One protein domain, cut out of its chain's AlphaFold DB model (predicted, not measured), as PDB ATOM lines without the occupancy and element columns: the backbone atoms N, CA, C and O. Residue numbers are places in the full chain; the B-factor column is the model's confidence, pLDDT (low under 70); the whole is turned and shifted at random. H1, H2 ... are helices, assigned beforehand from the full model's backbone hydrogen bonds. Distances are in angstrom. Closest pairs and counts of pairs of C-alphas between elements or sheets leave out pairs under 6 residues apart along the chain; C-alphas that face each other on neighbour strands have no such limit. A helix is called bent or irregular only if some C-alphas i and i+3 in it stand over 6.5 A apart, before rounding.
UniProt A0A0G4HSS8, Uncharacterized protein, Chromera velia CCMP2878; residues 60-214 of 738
ATOM      1  N   THR A  60      41.648  57.769  -0.355       53.81
ATOM      2  CA  THR A  60      41.862  56.458  -0.964       53.81
ATOM      3  C   THR A  60      41.475  55.363   0.032       53.81
ATOM      4  O   THR A  60      41.942  55.386   1.179       53.81
ATOM      5  N   LYS A  61      40.623  54.408  -0.364       64.69
ATOM      6  CA  LYS A  61      40.258  53.305   0.531       64.69
ATOM      7  C   LYS A  61      41.385  52.279   0.575       64.69
ATOM      8  O   LYS A  61      41.975  51.912  -0.436       64.69
ATOM      9  N   VAL A  62      41.694  51.804   1.777       68.06
ATOM     10  CA  VAL A  62      42.810  50.874   2.025       68.06
ATOM     11  C   VAL A  62      42.649  49.565   1.250       68.06
ATOM     12  O   VAL A  62      43.640  48.977   0.826       68.06
ATOM     13  N   ASP A  63      41.416  49.106   1.057       68.88
ATOM     14  CA  ASP A  63      41.117  47.880   0.324       68.88
ATOM     15  C   ASP A  63      41.249  48.010  -1.197       68.88
ATOM     16  O   ASP A  63      41.462  46.994  -1.856       68.88
ATOM     17  N   GLU A  64      41.206  49.229  -1.736       67.25
ATOM     18  CA  GLU A  64      41.479  49.513  -3.150       67.25
ATOM     19  C   GLU A  64      42.995  49.495  -3.445       67.25
ATOM     20  O   GLU A  64      43.412  48.994  -4.485       67.25
ATOM     21  N   GLU A  65      43.838  49.959  -2.513       67.81
ATOM     22  CA  GLU A  65      45.305  50.012  -2.690       67.81
ATOM     23  C   GLU A  65      46.005  48.686  -2.374       67.81
ATOM     24  O   GLU A  65      47.044  48.339  -2.943       67.81
ATOM     25  N   LEU A  66      45.449  47.915  -1.442       78.00
ATOM     26  CA  LEU A  66      45.994  46.627  -1.027       78.00
ATOM     27  C   LEU A  66      45.485  45.497  -1.942       78.00
ATOM     28  O   LEU A  66      44.841  44.541  -1.501       78.00
ATOM     29  N   VAL A  67      45.805  45.611  -3.235       71.62
ATOM     30  CA  VAL A  67      45.398  44.681  -4.303       71.62
ATOM     31  C   VAL A  67      46.008  43.288  -4.103       71.62
ATOM     32  O   VAL A  67      47.093  43.121  -3.538       71.62
ATOM     33  N   ARG A  68      45.308  42.256  -4.583       70.31
ATOM     34  CA  ARG A  68      45.779  40.867  -4.566       70.31
ATOM     35  C   ARG A  68      46.846  40.649  -5.662       70.31
ATOM     36  O   ARG A  68      46.592  41.003  -6.811       70.31
ATOM     37  N   PRO A  69      48.005  40.030  -5.363       79.88
ATOM     38  CA  PRO A  69      48.416  39.511  -4.059       79.88
ATOM     39  C   PRO A  69      48.954  40.602  -3.122       79.88
ATOM     40  O   PRO A  69      49.785  41.419  -3.521       79.88
ATOM     41  N   LEU A  70      48.565  40.536  -1.843       85.31
ATOM     42  CA  LEU A  70      49.103  41.401  -0.791       85.31
ATOM     43  C   LEU A  70      50.628  41.301  -0.692       85.31
ATOM     44  O   LEU A  70      51.193  40.250  -0.381       85.31
ATOM     45  N   ARG A  71      51.306  42.434  -0.889       85.31
ATOM     46  CA  ARG A  71      52.761  42.541  -0.751       85.31
ATOM     47  C   ARG A  71      53.116  43.227   0.560       85.31
ATOM     48  O   ARG A  71      52.766  44.381   0.782       85.31
ATOM     49  N   PHE A  72      53.914  42.558   1.390       88.69
ATOM     50  CA  PHE A  72      54.369  43.099   2.677       88.69
ATOM     51  C   PHE A  72      55.038  44.477   2.558       88.69
ATOM     52  O   PHE A  72      54.769  45.358   3.367       88.69
ATOM     53  N   LYS A  73      55.850  44.697   1.513       86.44
ATOM     54  CA  LYS A  73      56.489  46.001   1.258       86.44
ATOM     55  C   LYS A  73      55.474  47.124   1.023       86.44
ATOM     56  O   LYS A  73      55.721  48.240   1.459       86.44
ATOM     57  N   VAL A  74      54.349  46.826   0.371       83.38
ATOM     58  CA  VAL A  74      53.280  47.806   0.126       83.38
ATOM     59  C   VAL A  74      52.583  48.149   1.436       83.38
ATOM     60  O   VAL A  74      52.398  49.323   1.720       83.38
ATOM     61  N   ILE A  75      52.302  47.162   2.294       86.12
ATOM     62  CA  ILE A  75      51.755  47.436   3.632       86.12
ATOM     63  C   ILE A  75      52.711  48.311   4.449       86.12
ATOM     64  O   ILE A  75      52.277  49.303   5.023       86.12
ATOM     65  N   LEU A  76      54.008  47.988   4.484       87.69
ATOM     66  CA  LEU A  76      54.991  48.817   5.192       87.69
ATOM     67  C   LEU A  76      55.025  50.248   4.659       87.69
ATOM     68  O   LEU A  76      55.094  51.193   5.438       87.69
ATOM     69  N   TRP A  77      54.949  50.403   3.338       85.00
ATOM     70  CA  TRP A  77      54.882  51.709   2.706       85.00
ATOM     71  C   TRP A  77      53.603  52.466   3.107       85.00
ATOM     72  O   TRP A  77      53.694  53.610   3.549       85.00
ATOM     73  N   VAL A  78      52.435  51.816   3.081       80.62
ATOM     74  CA  VAL A  78      51.151  52.396   3.519       80.62
ATOM     75  C   VAL A  78      51.201  52.825   4.995       80.62
ATOM     76  O   VAL A  78      50.714  53.896   5.350       80.62
ATOM     77  N   LEU A  79      51.834  52.028   5.858       84.88
ATOM     78  CA  LEU A  79      52.011  52.348   7.278       84.88
ATOM     79  C   LEU A  79      53.057  53.442   7.532       84.88
ATOM     80  O   LEU A  79      53.066  54.034   8.606       84.88
ATOM     81  N   SER A  80      53.919  53.730   6.555       84.19
ATOM     82  CA  SER A  80      54.904  54.816   6.626       84.19
ATOM     83  C   SER A  80      54.356  56.174   6.175       84.19
ATOM     84  O   SER A  80      55.069  57.177   6.226       84.19
ATOM     85  N   LEU A  81      53.100  56.228   5.721       79.25
ATOM     86  CA  LEU A  81      52.475  57.478   5.308       79.25
ATOM     87  C   LEU A  81      52.366  58.454   6.496       79.25
ATOM     88  O   LEU A  81      52.141  58.020   7.622       79.25
ATOM     89  N   PRO A  82      52.433  59.785   6.264       75.56
ATOM     90  CA  PRO A  82      52.322  60.789   7.335       75.56
ATOM     91  C   PRO A  82      51.036  60.682   8.162       75.56
ATOM     92  O   PRO A  82      50.971  61.138   9.299       75.56
ATOM     93  N   THR A  83      49.997  60.112   7.558       74.00
ATOM     94  CA  THR A  83      48.760  59.727   8.224       74.00
ATOM     95  C   THR A  83      48.510  58.281   7.815       74.00
ATOM     96  O   THR A  83      47.930  58.067   6.745       74.00
ATOM     97  N   PRO A  84      49.039  57.297   8.564       77.81
ATOM     98  CA  PRO A  84      48.834  55.901   8.223       77.81
ATOM     99  C   PRO A  84      47.343  55.570   8.343       77.81
ATOM    100  O   PRO A  84      46.636  56.201   9.138       77.81
ATOM    101  N   PRO A  85      46.833  54.603   7.565       81.00
ATOM    102  CA  PRO A  85      45.471  54.149   7.760       81.00
ATOM    103  C   PRO A  85      45.299  53.505   9.132       81.00
ATOM    104  O   PRO A  85      46.256  53.066   9.775       81.00
ATOM    105  N   ILE A  86      44.040  53.405   9.542       86.94
ATOM    106  CA  ILE A  86      43.652  52.681  10.744       86.94
ATOM    107  C   ILE A  86      44.093  51.213  10.599       86.94
ATOM    108  O   ILE A  86      43.913  50.588   9.549       86.94
ATOM    109  N   VAL A  87      44.703  50.678  11.655       91.81
ATOM    110  CA  VAL A  87      45.331  49.345  11.690       91.81
ATOM    111  C   VAL A  87      44.320  48.251  11.362       91.81
ATOM    112  O   VAL A  87      44.602  47.344  10.578       91.81
ATOM    113  N   GLU A  88      43.116  48.386  11.908       93.69
ATOM    114  CA  GLU A  88      41.979  47.510  11.688       93.69
ATOM    115  C   GLU A  88      41.641  47.389  10.200       93.69
ATOM    116  O   GLU A  88      41.389  46.286   9.731       93.69
ATOM    117  N   SER A  89      41.723  48.468   9.414       90.75
ATOM    118  CA  SER A  89      41.465  48.405   7.968       90.75
ATOM    119  C   SER A  89      42.507  47.556   7.234       90.75
ATOM    120  O   SER A  89      42.159  46.759   6.366       90.75
ATOM    121  N   VAL A  90      43.787  47.672   7.605       92.88
ATOM    122  CA  VAL A  90      44.864  46.845   7.031       92.88
ATOM    123  C   VAL A  90      44.675  45.374   7.412       92.88
ATOM    124  O   VAL A  90      44.806  44.484   6.566       92.88
ATOM    125  N   LEU A  91      44.343  45.112   8.678       96.19
ATOM    126  CA  LEU A  91      44.096  43.767   9.193       96.19
ATOM    127  C   LEU A  91      42.836  43.125   8.605       96.19
ATOM    128  O   LEU A  91      42.852  41.927   8.329       96.19
ATOM    129  N   GLU A  92      41.782  43.901   8.352       95.31
ATOM    130  CA  GLU A  92      40.576  43.434   7.671       95.31
ATOM    131  C   GLU A  92      40.897  42.988   6.239       95.31
ATOM    132  O   GLU A  92      40.497  41.897   5.834       95.31
ATOM    133  N   VAL A  93      41.683  43.766   5.484       93.50
ATOM    134  CA  VAL A  93      42.111  43.372   4.130       93.50
ATOM    135  C   VAL A  93      42.994  42.123   4.164       93.50
ATOM    136  O   VAL A  93      42.801  41.208   3.361       93.50
ATOM    137  N   CYS A  94      43.921  42.034   5.122       95.62
ATOM    138  CA  CYS A  94      44.718  40.823   5.326       95.62
ATOM    139  C   CYS A  94      43.830  39.612   5.648       95.62
ATOM    140  O   CYS A  94      44.047  38.527   5.103       95.62
ATOM    141  N   GLY A  95      42.812  39.812   6.489       96.44
ATOM    142  CA  GLY A  95      41.791  38.824   6.816       96.44
ATOM    143  C   GLY A  95      41.041  38.352   5.577       96.44
ATOM    144  O   GLY A  95      40.954  37.153   5.336       96.44
ATOM    145  N   ARG A  96      40.585  39.291   4.743       95.12
ATOM    146  CA  ARG A  96      39.830  39.058   3.500       95.12
ATOM    147  C   ARG A  96      40.613  38.310   2.425       95.12
ATOM    148  O   ARG A  96      40.002  37.715   1.550       95.12
ATOM    149  N   GLN A  97      41.942  38.339   2.477       94.75
ATOM    150  CA  GLN A  97      42.811  37.637   1.527       94.75
ATOM    151  C   GLN A  97      43.486  36.387   2.114       94.75
ATOM    152  O   GLN A  97      44.368  35.814   1.470       94.75
ATOM    153  N   ASN A  98      43.097  35.961   3.321       96.06
ATOM    154  CA  ASN A  98      43.688  34.834   4.051       96.06
ATOM    155  C   ASN A  98      45.202  34.970   4.313       96.06
ATOM    156  O   ASN A  98      45.953  33.993   4.281       96.06
ATOM    157  N   ALA A  99      45.690  36.186   4.560       95.62
ATOM    158  CA  ALA A  99      47.119  36.472   4.670       95.62
ATOM    159  C   ALA A  99      47.674  36.231   6.093       95.62
ATOM    160  O   ALA A  99      48.325  37.099   6.673       95.62
ATOM    161  N   LEU A 100      47.444  35.052   6.683       96.44
ATOM    162  CA  LEU A 100      47.806  34.765   8.084       96.44
ATOM    163  C   LEU A 100      49.309  34.943   8.390       96.44
ATOM    164  O   LEU A 100      49.677  35.474   9.441       96.44
ATOM    165  N   LEU A 101      50.189  34.540   7.467       95.44
ATOM    166  CA  LEU A 101      51.640  34.731   7.616       95.44
ATOM    167  C   LEU A 101      52.017  36.218   7.662       95.44
ATOM    168  O   LEU A 101      52.907  36.620   8.409       95.44
ATOM    169  N   LEU A 102      51.308  37.040   6.888       95.25
ATOM    170  CA  LEU A 102      51.506  38.483   6.834       95.25
ATOM    171  C   LEU A 102      51.050  39.154   8.128       95.25
ATOM    172  O   LEU A 102      51.786  39.969   8.675       95.25
ATOM    173  N   ILE A 103      49.884  38.754   8.645       97.06
ATOM    174  CA  ILE A 103      49.363  39.188   9.949       97.06
ATOM    175  C   ILE A 103      50.375  38.864  11.052       97.06
ATOM    176  O   ILE A 103      50.737  39.736  11.840       97.06
ATOM    177  N   SER A 104      50.891  37.633  11.069       96.62
ATOM    178  CA  SER A 104      51.880  37.189  12.062       96.62
ATOM    179  C   SER A 104      53.170  38.009  11.977       96.62
ATOM    180  O   SER A 104      53.712  38.438  12.995       96.62
ATOM    181  N   ARG A 105      53.634  38.299  10.755       96.69
ATOM    182  CA  ARG A 105      54.812  39.139  10.523       96.69
ATOM    183  C   ARG A 105      54.596  40.583  10.983       96.69
ATOM    184  O   ARG A 105      55.475  41.132  11.643       96.69
ATOM    185  N   LEU A 106      53.446  41.188  10.675       95.88
ATOM    186  CA  LEU A 106      53.099  42.540  11.129       95.88
ATOM    187  C   LEU A 106      53.053  42.618  12.657       95.88
ATOM    188  O   LEU A 106      53.639  43.531  13.229       95.88
ATOM    189  N   SER A 107      52.447  41.622  13.304       96.62
ATOM    190  CA  SER A 107      52.410  41.527  14.764       96.62
ATOM    191  C   SER A 107      53.806  41.403  15.378       96.62
ATOM    192  O   SER A 107      54.114  42.089  16.344       96.62
ATOM    193  N   SER A 108      54.698  40.609  14.774       95.88
ATOM    194  CA  SER A 108      56.073  40.462  15.275       95.88
ATOM    195  C   SER A 108      56.913  41.739  15.165       95.88
ATOM    196  O   SER A 108      57.756  41.993  16.019       95.88
ATOM    197  N   LEU A 109      56.691  42.544  14.121       95.12
ATOM    198  CA  LEU A 109      57.475  43.756  13.861       95.12
ATOM    199  C   LEU A 109      56.915  44.987  14.573       95.12
ATOM    200  O   LEU A 109      57.675  45.875  14.948       95.12
ATOM    201  N   PHE A 110      55.599  45.032  14.771       94.75
ATOM    202  CA  PHE A 110      54.896  46.142  15.403       94.75
ATOM    203  C   PHE A 110      53.972  45.628  16.521       94.75
ATOM    204  O   PHE A 110      52.755  45.822  16.442       94.75
ATOM    205  N   PRO A 111      54.514  44.973  17.566       93.62
ATOM    206  CA  PRO A 111      53.716  44.255  18.564       93.62
ATOM    207  C   PRO A 111      52.776  45.164  19.354       93.62
ATOM    208  O   PRO A 111      51.682  44.751  19.713       93.62
ATOM    209  N   SER A 112      53.146  46.426  19.570       90.56
ATOM    210  CA  SER A 112      52.291  47.398  20.254       90.56
ATOM    211  C   SER A 112      51.089  47.847  19.418       90.56
ATOM    212  O   SER A 112      50.096  48.298  19.987       90.56
ATOM    213  N   THR A 113      51.158  47.735  18.089       92.69
ATOM    214  CA  THR A 113      50.159  48.257  17.145       92.69
ATOM    215  C   THR A 113      49.311  47.132  16.550       92.69
ATOM    216  O   THR A 113      48.085  47.195  16.586       92.69
ATOM    217  N   PHE A 114      49.959  46.073  16.066       95.38
ATOM    218  CA  PHE A 114      49.351  44.898  15.436       95.38
ATOM    219  C   PHE A 114      49.278  43.719  16.414       95.38
ATOM    220  O   PHE A 114      49.512  42.570  16.037       95.38
ATOM    221  N   ASP A 115      48.992  43.990  17.688       95.50
ATOM    222  CA  ASP A 115      48.819  42.929  18.676       95.50
ATOM    223  C   ASP A 115      47.654  42.020  18.261       95.50
ATOM    224  O   ASP A 115      46.537  42.488  18.040       95.50
ATOM    225  N   VAL A 116      47.931  40.726  18.123       96.50
ATOM    226  CA  VAL A 116      46.936  39.671  17.866       96.50
ATOM    227  C   VAL A 116      47.068  38.548  18.896       96.50
ATOM    228  O   VAL A 116      46.697  37.396  18.643       96.50
ATOM    229  N   SER A 117      47.646  38.867  20.055       95.50
ATOM    230  CA  SER A 117      47.799  37.944  21.170       95.50
ATOM    231  C   SER A 117      46.431  37.490  21.688       95.50
ATOM    232  O   SER A 117      45.449  38.235  21.609       95.50
ATOM    233  N   PRO A 118      46.326  36.261  22.225       95.56
ATOM    234  CA  PRO A 118      45.103  35.815  22.876       95.56
ATOM    235  C   PRO A 118      44.682  36.782  23.984       95.56
ATOM    236  O   PRO A 118      45.506  37.229  24.783       95.56
ATOM    237  N   LEU A 119      43.383  37.065  24.078       92.56
ATOM    238  CA  LEU A 119      42.859  37.866  25.174       92.56
ATOM    239  C   LEU A 119      43.027  37.096  26.486       92.56
ATOM    240  O   LEU A 119      42.376  36.072  26.700       92.56
ATOM    241  N   GLY A 120      43.887  37.604  27.373       87.31
ATOM    242  CA  GLY A 120      44.116  37.013  28.695       87.31
ATOM    243  C   GLY A 120      42.854  36.993  29.569       87.31
ATOM    244  O   GLY A 120      41.814  37.537  29.202       87.31
ATOM    245  N   PHE A 121      42.933  36.451  30.779       83.19
ATOM    246  CA  PHE A 121      41.757  36.321  31.656       83.19
ATOM    247  C   PHE A 121      41.576  37.458  32.668       83.19
ATOM    248  O   PHE A 121      40.582  37.485  33.393       83.19
ATOM    249  N   GLU A 122      42.508  38.405  32.713       80.25
ATOM    250  CA  GLU A 122      42.467  39.516  33.660       80.25
ATOM    251  C   GLU A 122      41.264  40.436  33.407       80.25
ATOM    252  O   GLU A 122      40.988  40.846  32.281       80.25
ATOM    253  N   ARG A 123      40.516  40.766  34.469       62.69
ATOM    254  CA  ARG A 123      39.256  41.529  34.373       62.69
ATOM    255  C   ARG A 123      39.444  43.018  34.074       62.69
ATOM    256  O   ARG A 123      38.476  43.674  33.687       62.69
ATOM    257  N   ARG A 124      40.643  43.576  34.273       68.56
ATOM    258  CA  ARG A 124      40.902  44.995  34.001       68.56
ATOM    259  C   ARG A 124      41.129  45.190  32.504       68.56
ATOM    260  O   ARG A 124      41.957  44.515  31.903       68.56
ATOM    261  N   GLY A 125      40.368  46.105  31.905       63.28
ATOM    262  CA  GLY A 125      40.572  46.521  30.521       63.28
ATOM    263  C   GLY A 125      41.861  47.324  30.414       63.28
ATOM    264  O   GLY A 125      41.841  48.534  30.606       63.28
ATOM    265  N   ASN A 126      42.981  46.651  30.159       79.69
ATOM    266  CA  ASN A 126      44.194  47.325  29.721       79.69
ATOM    267  C   ASN A 126      44.044  47.723  28.244       79.69
ATOM    268  O   ASN A 126      43.348  47.070  27.459       79.69
ATOM    269  N   THR A 127      44.678  48.829  27.869       84.31
ATOM    270  CA  THR A 127      44.642  49.374  26.503       84.31
ATOM    271  C   THR A 127      45.151  48.365  25.471       84.31
ATOM    272  O   THR A 127      44.616  48.289  24.369       84.31
ATOM    273  N   GLU A 128      46.126  47.540  25.854       85.88
ATOM    274  CA  GLU A 128      46.666  46.443  25.048       85.88
ATOM    275  C   GLU A 128      45.612  45.372  24.745       85.88
ATOM    276  O   GLU A 128      45.395  45.042  23.584       85.88
ATOM    277  N   GLY A 129      44.864  44.903  25.750       86.69
ATOM    278  CA  GLY A 129      43.808  43.909  25.547       86.69
ATOM    279  C   GLY A 129      42.660  44.422  24.678       86.69
ATOM    280  O   GLY A 129      42.113  43.668  23.876       86.69
ATOM    281  N   MET A 130      42.313  45.709  24.786       86.94
ATOM    282  CA  MET A 130      41.320  46.325  23.896       86.94
ATOM    283  C   MET A 130      41.824  46.417  22.452       86.94
ATOM    284  O   MET A 130      41.063  46.147  21.524       86.94
ATOM    285  N   ARG A 131      43.108  46.737  22.255       91.44
ATOM    286  CA  ARG A 131      43.733  46.777  20.929       91.44
ATOM    287  C   ARG A 131      43.804  45.389  20.297       91.44
ATOM    288  O   ARG A 131      43.381  45.231  19.158       91.44
ATOM    289  N   ALA A 132      44.251  44.382  21.049       93.81
ATOM    290  CA  ALA A 132      44.267  42.995  20.595       93.81
ATOM    291  C   ALA A 132      42.865  42.510  20.200       93.81
ATOM    292  O   ALA A 132      42.695  41.874  19.162       93.81
ATOM    293  N   PHE A 133      41.840  42.863  20.986       93.31
ATOM    294  CA  PHE A 133      40.451  42.547  20.656       93.31
ATOM    295  C   PHE A 133      40.003  43.220  19.352       93.31
ATOM    296  O   PHE A 133      39.485  42.529  18.479       93.31
ATOM    297  N   SER A 134      40.242  44.529  19.200       94.25
ATOM    298  CA  SER A 134      39.898  45.293  17.990       94.25
ATOM    299  C   SER A 134      40.568  44.712  16.738       94.25
ATOM    300  O   SER A 134      39.906  44.413  15.743       94.25
ATOM    301  N   ASN A 135      41.869  44.428  16.826       96.88
ATOM    302  CA  ASN A 135      42.652  43.820  15.754       96.88
ATOM    303  C   ASN A 135      42.121  42.434  15.361       96.88
ATOM    304  O   ASN A 135      41.932  42.147  14.178       96.88
ATOM    305  N   LEU A 136      41.846  41.568  16.343       97.31
ATOM    306  CA  LEU A 136      41.284  40.238  16.097       97.31
ATOM    307  C   LEU A 136      39.864  40.307  15.516       97.31
ATOM    308  O   LEU A 136      39.514  39.474  14.676       97.31
ATOM    309  N   LEU A 137      39.065  41.300  15.915       95.81
ATOM    310  CA  LEU A 137      37.731  41.544  15.370       95.81
ATOM    311  C   LEU A 137      37.797  41.978  13.900       95.81
ATOM    312  O   LEU A 137      37.036  41.470  13.077       95.81
ATOM    313  N   ALA A 138      38.738  42.857  13.552       96.25
ATOM    314  CA  ALA A 138      38.972  43.276  12.174       96.25
ATOM    315  C   ALA A 138      39.402  42.098  11.281       96.25
ATOM    316  O   ALA A 138      38.868  41.919  10.185       96.25
ATOM    317  N   ILE A 139      40.293  41.232  11.779       97.75
ATOM    318  CA  ILE A 139      40.685  39.994  11.083       97.75
ATOM    319  C   ILE A 139      39.473  39.078  10.887       97.75
ATOM    320  O   ILE A 139      39.286  38.557   9.789       97.75
ATOM    321  N   ALA A 140      38.641  38.895  11.920       97.69
ATOM    322  CA  ALA A 140      37.429  38.083  11.837       97.69
ATOM    323  C   ALA A 140      36.448  38.635  10.790       97.69
ATOM    324  O   ALA A 140      35.986  37.879   9.938       97.69
ATOM    325  N   ARG A 141      36.203  39.953  10.778       96.38
ATOM    326  CA  ARG A 141      35.371  40.621   9.765       96.38
ATOM    327  C   ARG A 141      35.907  40.394   8.350       96.38
ATOM    328  O   ARG A 141      35.149  40.020   7.457       96.38
ATOM    329  N   GLY A 142      37.215  40.560   8.160       96.12
ATOM    330  CA  GLY A 142      37.885  40.280   6.893       96.12
ATOM    331  C   GLY A 142      37.719  38.823   6.465       96.12
ATOM    332  O   GLY A 142      37.309  38.551   5.340       96.12
ATOM    333  N   ALA A 143      37.971  37.883   7.378       97.69
ATOM    334  CA  ALA A 143      37.844  36.449   7.130       97.69
ATOM    335  C   ALA A 143      36.409  36.043   6.758       97.69
ATOM    336  O   ALA A 143      36.232  35.226   5.856       97.69
ATOM    337  N   VAL A 144      35.391  36.645   7.386       96.25
ATOM    338  CA  VAL A 144      33.980  36.466   7.004       96.25
ATOM    339  C   VAL A 144      33.745  36.959   5.576       96.25
ATOM    340  O   VAL A 144      33.238  36.214   4.735       96.25
ATOM    341  N   ALA A 145      34.181  38.186   5.277       93.94
ATOM    342  CA  ALA A 145      34.003  38.804   3.966       93.94
ATOM    343  C   ALA A 145      34.751  38.080   2.833       93.94
ATOM    344  O   ALA A 145      34.315  38.185   1.685       93.94
ATOM    345  N   GLY A 146      35.857  37.391   3.139       94.38
ATOM    346  CA  GLY A 146      36.686  36.631   2.194       94.38
ATOM    347  C   GLY A 146      36.427  35.119   2.157       94.38
ATOM    348  O   GLY A 146      37.022  34.428   1.339       94.38
ATOM    349  N   GLY A 147      35.565  34.584   3.028       95.81
ATOM    350  CA  GLY A 147      35.223  33.155   3.013       95.81
ATOM    351  C   GLY A 147      36.265  32.250   3.672       95.81
ATOM    352  O   GLY A 147      36.378  31.073   3.341       95.81
ATOM    353  N   HIS A 148      37.053  32.774   4.611       97.50
ATOM    354  CA  HIS A 148      38.211  32.088   5.186       97.50
ATOM    355  C   HIS A 148      37.918  31.506   6.576       97.50
ATOM    356  O   HIS A 148      38.377  32.017   7.598       97.50
ATOM    357  N   ALA A 149      37.177  30.394   6.615       96.56
ATOM    358  CA  ALA A 149      36.701  29.761   7.851       96.56
ATOM    359  C   ALA A 149      37.819  29.404   8.852       96.56
ATOM    360  O   ALA A 149      37.676  29.641  10.049       96.56
ATOM    361  N   LEU A 150      38.965  28.901   8.374       97.06
ATOM    362  CA  LEU A 150      40.108  28.572   9.240       97.06
ATOM    363  C   LEU A 150      40.706  29.812   9.917       97.06
ATOM    364  O   LEU A 150      41.079  29.754  11.090       97.06
ATOM    365  N   LEU A 151      40.775  30.937   9.199       97.69
ATOM    366  CA  LEU A 151      41.271  32.197   9.747       97.69
ATOM    367  C   LEU A 151      40.274  32.807  10.738       97.69
ATOM    368  O   LEU A 151      40.677  33.310  11.786       97.69
ATOM    369  N   LEU A 152      38.975  32.700  10.446       97.75
ATOM    370  CA  LEU A 152      37.925  33.088  11.385       97.75
ATOM    371  C   LEU A 152      38.026  32.282  12.687       97.75
ATOM    372  O   LEU A 152      38.065  32.862  13.771       97.75
ATOM    373  N   HIS A 153      38.159  30.956  12.587       96.69
ATOM    374  CA  HIS A 153      38.341  30.079  13.747       96.69
ATOM    375  C   HIS A 153      39.609  30.417  14.535       96.69
ATOM    376  O   HIS A 153      39.603  30.468  15.767       96.69
ATOM    377  N   TRP A 154      40.707  30.703  13.828       97.44
ATOM    378  CA  TRP A 154      41.968  31.147  14.421       97.44
ATOM    379  C   TRP A 154      41.805  32.438  15.237       97.44
ATOM    380  O   TRP A 154      42.390  32.537  16.323       97.44
ATOM    381  N   ALA A 155      41.003  33.394  14.755       97.62
ATOM    382  CA  ALA A 155      40.703  34.634  15.468       97.62
ATOM    383  C   ALA A 155      39.795  34.363  16.679       97.62
ATOM    384  O   ALA A 155      40.111  34.766  17.800       97.62
ATOM    385  N   PHE A 156      38.722  33.592  16.492       96.69
ATOM    386  CA  PHE A 156      37.770  33.221  17.544       96.69
ATOM    387  C   PHE A 156      38.433  32.518  18.725       96.69
ATOM    388  O   PHE A 156      38.185  32.885  19.874       96.69
ATOM    389  N   ARG A 157      39.346  31.575  18.465       96.06
ATOM    390  CA  ARG A 157      40.126  30.895  19.512       96.06
ATOM    391  C   ARG A 157      40.959  31.847  20.370       96.06
ATOM    392  O   ARG A 157      41.265  31.509  21.509       96.06
ATOM    393  N   ARG A 158      41.323  33.021  19.849       96.31
ATOM    394  CA  ARG A 158      42.144  34.010  20.560       96.31
ATOM    395  C   ARG A 158      41.326  34.972  21.399       96.31
ATOM    396  O   ARG A 158      41.761  35.292  22.501       96.31
ATOM    397  N   PHE A 159      40.163  35.422  20.926       94.88
ATOM    398  CA  PHE A 159      39.390  36.421  21.666       94.88
ATOM    399  C   PHE A 159      38.163  35.876  22.402       94.88
ATOM    400  O   PHE A 159      37.880  36.362  23.495       94.88
ATOM    401  N   LEU A 160      37.450  34.864  21.891       93.38
ATOM    402  CA  LEU A 160      36.210  34.398  22.532       93.38
ATOM    403  C   LEU A 160      36.421  33.850  23.955       93.38
ATOM    404  O   LEU A 160      35.623  34.205  24.824       93.38
ATOM    405  N   PRO A 161      37.464  33.047  24.267       92.75
ATOM    406  CA  PRO A 161      37.674  32.559  25.633       92.75
ATOM    407  C   PRO A 161      37.901  33.687  26.649       92.75
ATOM    408  O   PRO A 161      37.319  33.669  27.736       92.75
ATOM    409  N   GLY A 162      38.714  34.685  26.289       90.19
ATOM    410  CA  GLY A 162      38.958  35.862  27.123       90.19
ATOM    411  C   GLY A 162      37.707  36.729  27.268       90.19
ATOM    412  O   GLY A 162      37.350  37.114  28.383       90.19
ATOM    413  N   LEU A 163      36.986  36.963  26.165       88.94
ATOM    414  CA  LEU A 163      35.750  37.749  26.142       88.94
ATOM    415  C   LEU A 163      34.672  37.139  27.048       88.94
ATOM    416  O   LEU A 163      34.133  37.834  27.909       88.94
ATOM    417  N   ARG A 164      34.445  35.823  26.933       87.56
ATOM    418  CA  ARG A 164      33.483  35.059  27.748       87.56
ATOM    419  C   ARG A 164      33.736  35.192  29.245       87.56
ATOM    420  O   ARG A 164      32.787  35.299  30.015       87.56
ATOM    421  N   ARG A 165      35.004  35.190  29.668       85.44
ATOM    422  CA  ARG A 165      35.363  35.300  31.092       85.44
ATOM    423  C   ARG A 165      35.336  36.735  31.615       85.44
ATOM    424  O   ARG A 165      34.984  36.942  32.775       85.44
ATOM    425  N   ARG A 166      35.742  37.716  30.801       83.00
ATOM    426  CA  ARG A 166      35.834  39.125  31.219       83.00
ATOM    427  C   ARG A 166      34.481  39.832  31.183       83.00
ATOM    428  O   ARG A 166      34.132  40.527  32.135       83.00
ATOM    429  N   ARG A 167      33.778  39.728  30.052       80.56
ATOM    430  CA  ARG A 167      32.612  40.544  29.682       80.56
ATOM    431  C   ARG A 167      31.692  39.747  28.747       80.56
ATOM    432  O   ARG A 167      31.666  40.014  27.546       80.56
ATOM    433  N   PRO A 168      30.932  38.775  29.272       79.06
ATOM    434  CA  PRO A 168      30.070  37.933  28.447       79.06
ATOM    435  C   PRO A 168      29.022  38.726  27.657       79.06
ATOM    436  O   PRO A 168      28.697  38.343  26.541       79.06
ATOM    437  N   GLN A 169      28.588  39.883  28.165       76.81
ATOM    438  CA  GLN A 169      27.645  40.770  27.475       76.81
ATOM    439  C   GLN A 169      28.215  41.347  26.169       76.81
ATOM    440  O   GLN A 169      27.476  41.597  25.228       76.81
ATOM    441  N   ILE A 170      29.539  41.538  26.068       78.38
ATOM    442  CA  ILE A 170      30.149  42.030  24.819       78.38
ATOM    443  C   ILE A 170      30.058  40.963  23.725       78.38
ATOM    444  O   ILE A 170      29.967  41.307  22.552       78.38
ATOM    445  N   GLN A 171      30.034  39.674  24.088       78.69
ATOM    446  CA  GLN A 171      29.812  38.614  23.107       78.69
ATOM    447  C   GLN A 171      28.438  38.757  22.441       78.69
ATOM    448  O   GLN A 171      28.327  38.478  21.254       78.69
ATOM    449  N   GLU A 172      27.414  39.207  23.168       73.06
ATOM    450  CA  GLU A 172      26.075  39.457  22.615       73.06
ATOM    451  C   GLU A 172      26.074  40.656  21.656       73.06
ATOM    452  O   GLU A 172      25.356  40.641  20.664       73.06
ATOM    453  N   GLY A 173      26.930  41.654  21.906       78.56
ATOM    454  CA  GLY A 173      27.092  42.843  21.062       78.56
ATOM    455  C   GLY A 173      28.012  42.671  19.847       78.56
ATOM    456  O   GLY A 173      28.269  43.647  19.145       78.56
ATOM    457  N   LEU A 174      28.547  41.472  19.594       84.88
ATOM    458  CA  LEU A 174      29.279  41.209  18.352       84.88
ATOM    459  C   LEU A 174      28.311  41.248  17.153       84.88
ATOM    460  O   LEU A 174      27.147  40.868  17.297       84.88
ATOM    461  N   PRO A 175      28.778  41.639  15.952       85.50
ATOM    462  CA  PRO A 175      27.941  41.788  14.756       85.50
ATOM    463  C   PRO A 175      27.588  40.430  14.113       85.50
ATOM    464  O   PRO A 175      27.776  40.213  12.916       85.50
ATOM    465  N   TRP A 176      27.082  39.481  14.909       84.38
ATOM    466  CA  TRP A 176      26.777  38.112  14.489       84.38
ATOM    467  C   TRP A 176      25.826  38.065  13.298       84.38
ATOM    468  O   TRP A 176      26.096  37.358  12.332       84.38
ATOM    469  N   THR A 177      24.743  38.841  13.351       78.12
ATOM    470  CA  THR A 177      23.735  38.892  12.286       78.12
ATOM    471  C   THR A 177      24.335  39.392  10.975       78.12
ATOM    472  O   THR A 177      24.101  38.791   9.930       78.12
ATOM    473  N   GLU A 178      25.159  40.443  11.019       83.19
ATOM    474  CA  GLU A 178      25.834  40.981   9.832       83.19
ATOM    475  C   GLU A 178      26.826  39.972   9.247       83.19
ATOM    476  O   GLU A 178      26.890  39.794   8.033       83.19
ATOM    477  N   TRP A 179      27.584  39.280  10.100       89.62
ATOM    478  CA  TRP A 179      28.562  38.291   9.661       89.62
ATOM    479  C   TRP A 179      27.917  37.047   9.060       89.62
ATOM    480  O   TRP A 179      28.376  36.565   8.027       89.62
ATOM    481  N   ILE A 180      26.844  36.549   9.672       84.31
ATOM    482  CA  ILE A 180      26.070  35.416   9.159       84.31
ATOM    483  C   ILE A 180      25.416  35.797   7.837       84.31
ATOM    484  O   ILE A 180      25.591  35.089   6.852       84.31
ATOM    485  N   SER A 181      24.763  36.960   7.780       79.88
ATOM    486  CA  SER A 181      24.193  37.510   6.549       79.88
ATOM    487  C   SER A 181      25.248  37.621   5.444       79.88
ATOM    488  O   SER A 181      25.042  37.111   4.349       79.88
ATOM    489  N   CYS A 182      26.423  38.187   5.737       86.06
ATOM    490  CA  CYS A 182      27.522  38.294   4.775       86.06
ATOM    491  C   CYS A 182      28.030  36.923   4.305       86.06
ATOM    492  O   CYS A 182      28.238  36.731   3.107       86.06
ATOM    493  N   ALA A 183      28.207  35.966   5.220       87.38
ATOM    494  CA  ALA A 183      28.650  34.619   4.881       87.38
ATOM    495  C   ALA A 183      27.634  33.900   3.985       87.38
ATOM    496  O   ALA A 183      28.027  33.287   2.996       87.38
ATOM    497  N   LEU A 184      26.340  34.012   4.291       82.12
ATOM    498  CA  LEU A 184      25.278  33.402   3.500       82.12
ATOM    499  C   LEU A 184      25.134  34.082   2.126       82.12
ATOM    500  O   LEU A 184      25.107  33.384   1.119       82.12
ATOM    501  N   LYS A 185      25.152  35.424   2.066       80.12
ATOM    502  CA  LYS A 185      25.088  36.207   0.812       80.12
ATOM    503  C   LYS A 185      26.229  35.912  -0.157       80.12
ATOM    504  O   LYS A 185      26.074  36.135  -1.344       80.12
ATOM    505  N   LYS A 186      27.381  35.470   0.344       84.50
ATOM    506  CA  LYS A 186      28.547  35.122  -0.480       84.50
ATOM    507  C   LYS A 186      28.735  33.612  -0.663       84.50
ATOM    508  O   LYS A 186      29.785  33.184  -1.129       84.50
ATOM    509  N   GLY A 187      27.790  32.786  -0.208       82.25
ATOM    510  CA  GLY A 187      27.909  31.325  -0.285       82.25
ATOM    511  C   GLY A 187      29.036  30.722   0.576       82.25
ATOM    512  O   GLY A 187      29.441  29.572   0.381       82.25
ATOM    513  N   HIS A 188      29.554  31.453   1.569       89.75
ATOM    514  CA  HIS A 188      30.640  31.030   2.460       89.75
ATOM    515  C   HIS A 188      30.154  30.055   3.556       89.75
ATOM    516  O   HIS A 188      30.287  30.301   4.754       89.75
ATOM    517  N   SER A 189      29.605  28.916   3.137       82.31
ATOM    518  CA  SER A 189      29.069  27.832   3.985       82.31
ATOM    519  C   SER A 189      29.960  27.427   5.176       82.31
ATOM    520  O   SER A 189      29.477  27.312   6.301       82.31
ATOM    521  N   GLU A 190      31.269  27.278   4.976       88.50
ATOM    522  CA  GLU A 190      32.199  26.916   6.059       88.50
ATOM    523  C   GLU A 190      32.374  28.038   7.099       88.50
ATOM    524  O   GLU A 190      32.490  27.771   8.294       88.50
ATOM    525  N   VAL A 191      32.362  29.305   6.665       92.31
ATOM    526  CA  VAL A 191      32.387  30.471   7.567       92.31
ATOM    527  C   VAL A 191      31.108  30.503   8.392       92.31
ATOM    528  O   VAL A 191      31.175  30.680   9.607       92.31
ATOM    529  N   HIS A 192      29.960  30.284   7.749       86.56
ATOM    530  CA  HIS A 192      28.672  30.181   8.427       86.56
ATOM    531  C   HIS A 192      28.697  29.105   9.522       86.56
ATOM    532  O   HIS A 192      28.339  29.395  10.663       86.56
ATOM    533  N   ARG A 193      29.208  27.902   9.224       85.38
ATOM    534  CA  ARG A 193      29.340  26.827  10.220       85.38
ATOM    535  C   ARG A 193      30.173  27.259  11.432       85.38
ATOM    536  O   ARG A 193      29.744  27.047  12.559       85.38
ATOM    537  N   VAL A 194      31.320  27.911  11.212       90.69
ATOM    538  CA  VAL A 194      32.179  28.424  12.301       90.69
ATOM    539  C   VAL A 194      31.461  29.493  13.139       90.69
ATOM    540  O   VAL A 194      31.612  29.517  14.361       90.69
ATOM    541  N   LEU A 195      30.669  30.370  12.512       89.56
ATOM    542  CA  LEU A 195      29.861  31.376  13.214       89.56
ATOM    543  C   LEU A 195      28.796  30.723  14.108       89.56
ATOM    544  O   LEU A 195      28.670  31.100  15.274       89.56
ATOM    545  N   VAL A 196      28.074  29.726  13.590       83.56
ATOM    546  CA  VAL A 196      27.047  28.985  14.339       83.56
ATOM    547  C   VAL A 196      27.666  28.187  15.490       83.56
ATOM    548  O   VAL A 196      27.217  28.321  16.626       83.56
ATOM    549  N   GLU A 197      28.756  27.450  15.253       86.06
ATOM    550  CA  GLU A 197      29.473  26.691  16.291       86.06
ATOM    551  C   GLU A 197      29.953  27.607  17.434       86.06
ATOM    552  O   GLU A 197      29.816  27.290  18.624       86.06
ATOM    553  N   ALA A 198      30.484  28.787  17.096       87.62
ATOM    554  CA  ALA A 198      30.934  29.771  18.077       87.62
ATOM    555  C   ALA A 198      29.784  30.307  18.948       87.62
ATOM    556  O   ALA A 198      29.977  30.542  20.150       87.62
ATOM    557  N   LEU A 199      28.601  30.476  18.354       82.50
ATOM    558  CA  LEU A 199      27.371  30.884  19.026       82.50
ATOM    559  C   LEU A 199      26.825  29.772  19.934       82.50
ATOM    560  O   LEU A 199      26.552  30.021  21.111       82.50
ATOM    561  N   GLU A 200      26.755  28.532  19.447       79.19
ATOM    562  CA  GLU A 200      26.295  27.364  20.211       79.19
ATOM    563  C   GLU A 200      27.179  27.072  21.425       79.19
ATOM    564  O   GLU A 200      26.675  26.920  22.540       79.19
ATOM    565  N   THR A 201      28.502  27.114  21.246       79.38
ATOM    566  CA  THR A 201      29.467  26.971  22.349       79.38
ATOM    567  C   THR A 201      29.304  28.085  23.397       79.38
ATOM    568  O   THR A 201      29.681  27.931  24.558       79.38
ATOM    569  N   GLY A 202      28.756  29.242  23.007       69.00
ATOM    570  CA  GLY A 202      28.374  30.300  23.940       69.00
ATOM    571  C   GLY A 202      27.180  29.910  24.816       69.00
ATOM    572  O   GLY A 202      27.215  30.146  26.024       69.00
ATOM    573  N   ARG A 203      26.147  29.270  24.246       65.69
ATOM    574  CA  ARG A 203      24.911  28.896  24.967       65.69
ATOM    575  C   ARG A 203      25.170  27.949  26.131       65.69
ATOM    576  O   ARG A 203      24.575  28.117  27.193       65.69
ATOM    577  N   THR A 204      26.064  26.978  25.955       60.84
ATOM    578  CA  THR A 204      26.367  25.975  26.988       60.84
ATOM    579  C   THR A 204      26.963  26.583  28.258       60.84
ATOM    580  O   THR A 204      26.877  25.976  29.319       60.84
ATOM    581  N   ILE A 205      27.551  27.781  28.173       58.50
ATOM    582  CA  ILE A 205      28.283  28.412  29.281       58.50
ATOM    583  C   ILE A 205      27.379  29.325  30.130       58.50
ATOM    584  O   ILE A 205      27.623  29.468  31.325       58.50
ATOM    585  N   PHE A 206      26.325  29.921  29.558       51.31
ATOM    586  CA  PHE A 206      25.536  30.978  30.220       51.31
ATOM    587  C   PHE A 206      24.180  30.537  30.799       51.31
ATOM    588  O   PHE A 206      23.452  31.366  31.344       51.31
ATOM    589  N   GLY A 207      23.853  29.241  30.746       52.22
ATOM    590  CA  GLY A 207      22.561  28.720  31.206       52.22
ATOM    591  C   GLY A 207      21.402  29.116  30.279       52.22
ATOM    592  O   GLY A 207      21.459  30.113  29.562       52.22
ATOM    593  N   ARG A 208      20.327  28.316  30.272       52.59
ATOM    594  CA  ARG A 208      19.230  28.368  29.278       52.59
ATOM    595  C   ARG A 208      18.484  29.710  29.142       52.59
ATOM    596  O   ARG A 208      17.748  29.862  28.178       52.59
ATOM    597  N   ASN A 209      18.667  30.675  30.045       47.94
ATOM    598  CA  ASN A 209      17.700  31.765  30.222       47.94
ATOM    599  C   ASN A 209      18.146  33.172  29.790       47.94
ATOM    600  O   ASN A 209      17.371  34.099  30.009       47.94
ATOM    601  N   ARG A 210      19.347  33.401  29.231       48.34
ATOM    602  CA  ARG A 210      19.771  34.796  28.943       48.34
ATOM    603  C   ARG A 210      20.445  35.104  27.620       48.34
ATOM    604  O   ARG A 210      20.347  36.247  27.195       48.34
ATOM    605  N   VAL A 211      21.047  34.139  26.931       44.44
ATOM    606  CA  VAL A 211      21.569  34.443  25.596       44.44
ATOM    607  C   VAL A 211      20.427  34.273  24.603       44.44
ATOM    608  O   VAL A 211      20.217  33.180  24.068       44.44
ATOM    609  N   ILE A 212      19.700  35.364  24.352       48.12
ATOM    610  CA  ILE A 212      18.897  35.533  23.137       48.12
ATOM    611  C   ILE A 212      19.903  35.640  21.985       48.12
ATOM    612  O   ILE A 212      20.107  36.683  21.380       48.12
ATOM    613  N   ILE A 213      20.589  34.535  21.684       46.38
ATOM    614  CA  ILE A 213      21.007  34.311  20.309       46.38
ATOM    615  C   ILE A 213      19.679  34.336  19.582       46.38
ATOM    616  O   ILE A 213      18.825  33.540  19.994       46.38
ATOM    617  N   PRO A 214      19.471  35.214  18.588       48.94
ATOM    618  CA  PRO A 214      18.290  35.110  17.761       48.94
ATOM    619  C   PRO A 214      18.283  33.661  17.291       48.94
ATOM    620  O   PRO A 214      19.103  33.253  16.476       48.94
TER     621      PRO A 214
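AT A GLANCE: This is residues 60 to 214 of the 738 residues of an uncharacterized protein of Chromera velia CCMP2878 (UniProt A0A0G4HSS8). Helices make a slab in which the long H5 runs through the middle, with the helical hairpin of H3 and H4 on one side, joined to H5 through H3, and H6, H8 and H9 on the other. H5, H6, H8 and H9 form an up-and-down bundle, somewhat splayed, while the short H1 and H2 lie at the far end beyond H3, and a long link, residues 110 to 126, makes a wide loop from H4 to H5. The 155 printed residues hold nine named helices, H1 to H9 in chain order, and no named strand; the class is all helix. The whole is compact, with a radius of gyration of the C-alphas of 15.9 A and spans of 50 by 39 by 24 A.

IN THESE COORDINATES: H1, residues 62 to 65, begins at C-alpha 62, (42.810, 50.874, 2.025). H2 is residues 72 to 79, H3 residues 87 to 96, and H4 residues 100 to 109. H5, residues 127 to 146, is 28.6 A long and begins at C-alpha 127, (44.642, 49.374, 26.503). H6, residues 149 to 166, is 25.2 A long, with a kink of 37 degrees near residue 156; it is irregular, but only just, with C-alphas 158 and 161 6.9 A apart. H7 is residues 168 to 172 and H8 residues 176 to 185. H9, residues 189 to 206, is 26.7 A long and ends at C-alpha 206, (25.536, 30.978, 30.220).

HOW THE PARTS SIT: H5 and H6, a hairpin, touch at Ala 140 and Leu 152, whose C-alphas, the closest, are 5.0 A apart; their tilt of 33 degrees is shallow, only just short of steep. H6 touches H9, the same way at a shallow tilt of 16 degrees, closest at the C-alphas of Ala 149 and Val 191, 4.4 A. H8 and H9, a hairpin, touch closest at the C-alphas of Ala 183 and His 192, 5.7 A, H9 with residues 189 to 195 alone. H5 touches H8 with residues 141 to 145 alone, the closest C-alphas being Val 144 and Ala 183, 6.0 A. H6 touches H7 with residues 160 to 164 alone, closest at the C-alphas of Leu 163 and Gln 171, 6.7 A. H3 touches H5, the C-alphas of Arg 96 and Gly 142 being closest at 4.1 A. H3 and H4, a hairpin, touch closest at the C-alphas of Cys 94 and Ile 103, 6.8 A. H1 touches H3, closest at the C-alphas of Asp 63 and Val 93, 6.0 A. H2 is close to H3 but not clearly touching, with the C-alphas of Ile 75 and Val 90 closest at 7.7 A. Every O i to N i+4 pair is within hydrogen-bond range in H2, H3, H4, H5 and H8; H6 has 11 of 14, H9 12 of 14 and H7 0 of 1, beside 2 of 2 O i to N i+3 pairs, while H1 is too short for an O i to N i+4 pair.

THE WHOLE: The C-alphas farthest apart, those of Pro 82 and Arg 208, are 51.3 A apart. The printed part has no cut, and the link from H4 to H5, 17 residues, is long. The mean pLDDT of the printed part is 84.7; it is under 70 at residues 60 to 65, 123 to 125 and 202 to 214.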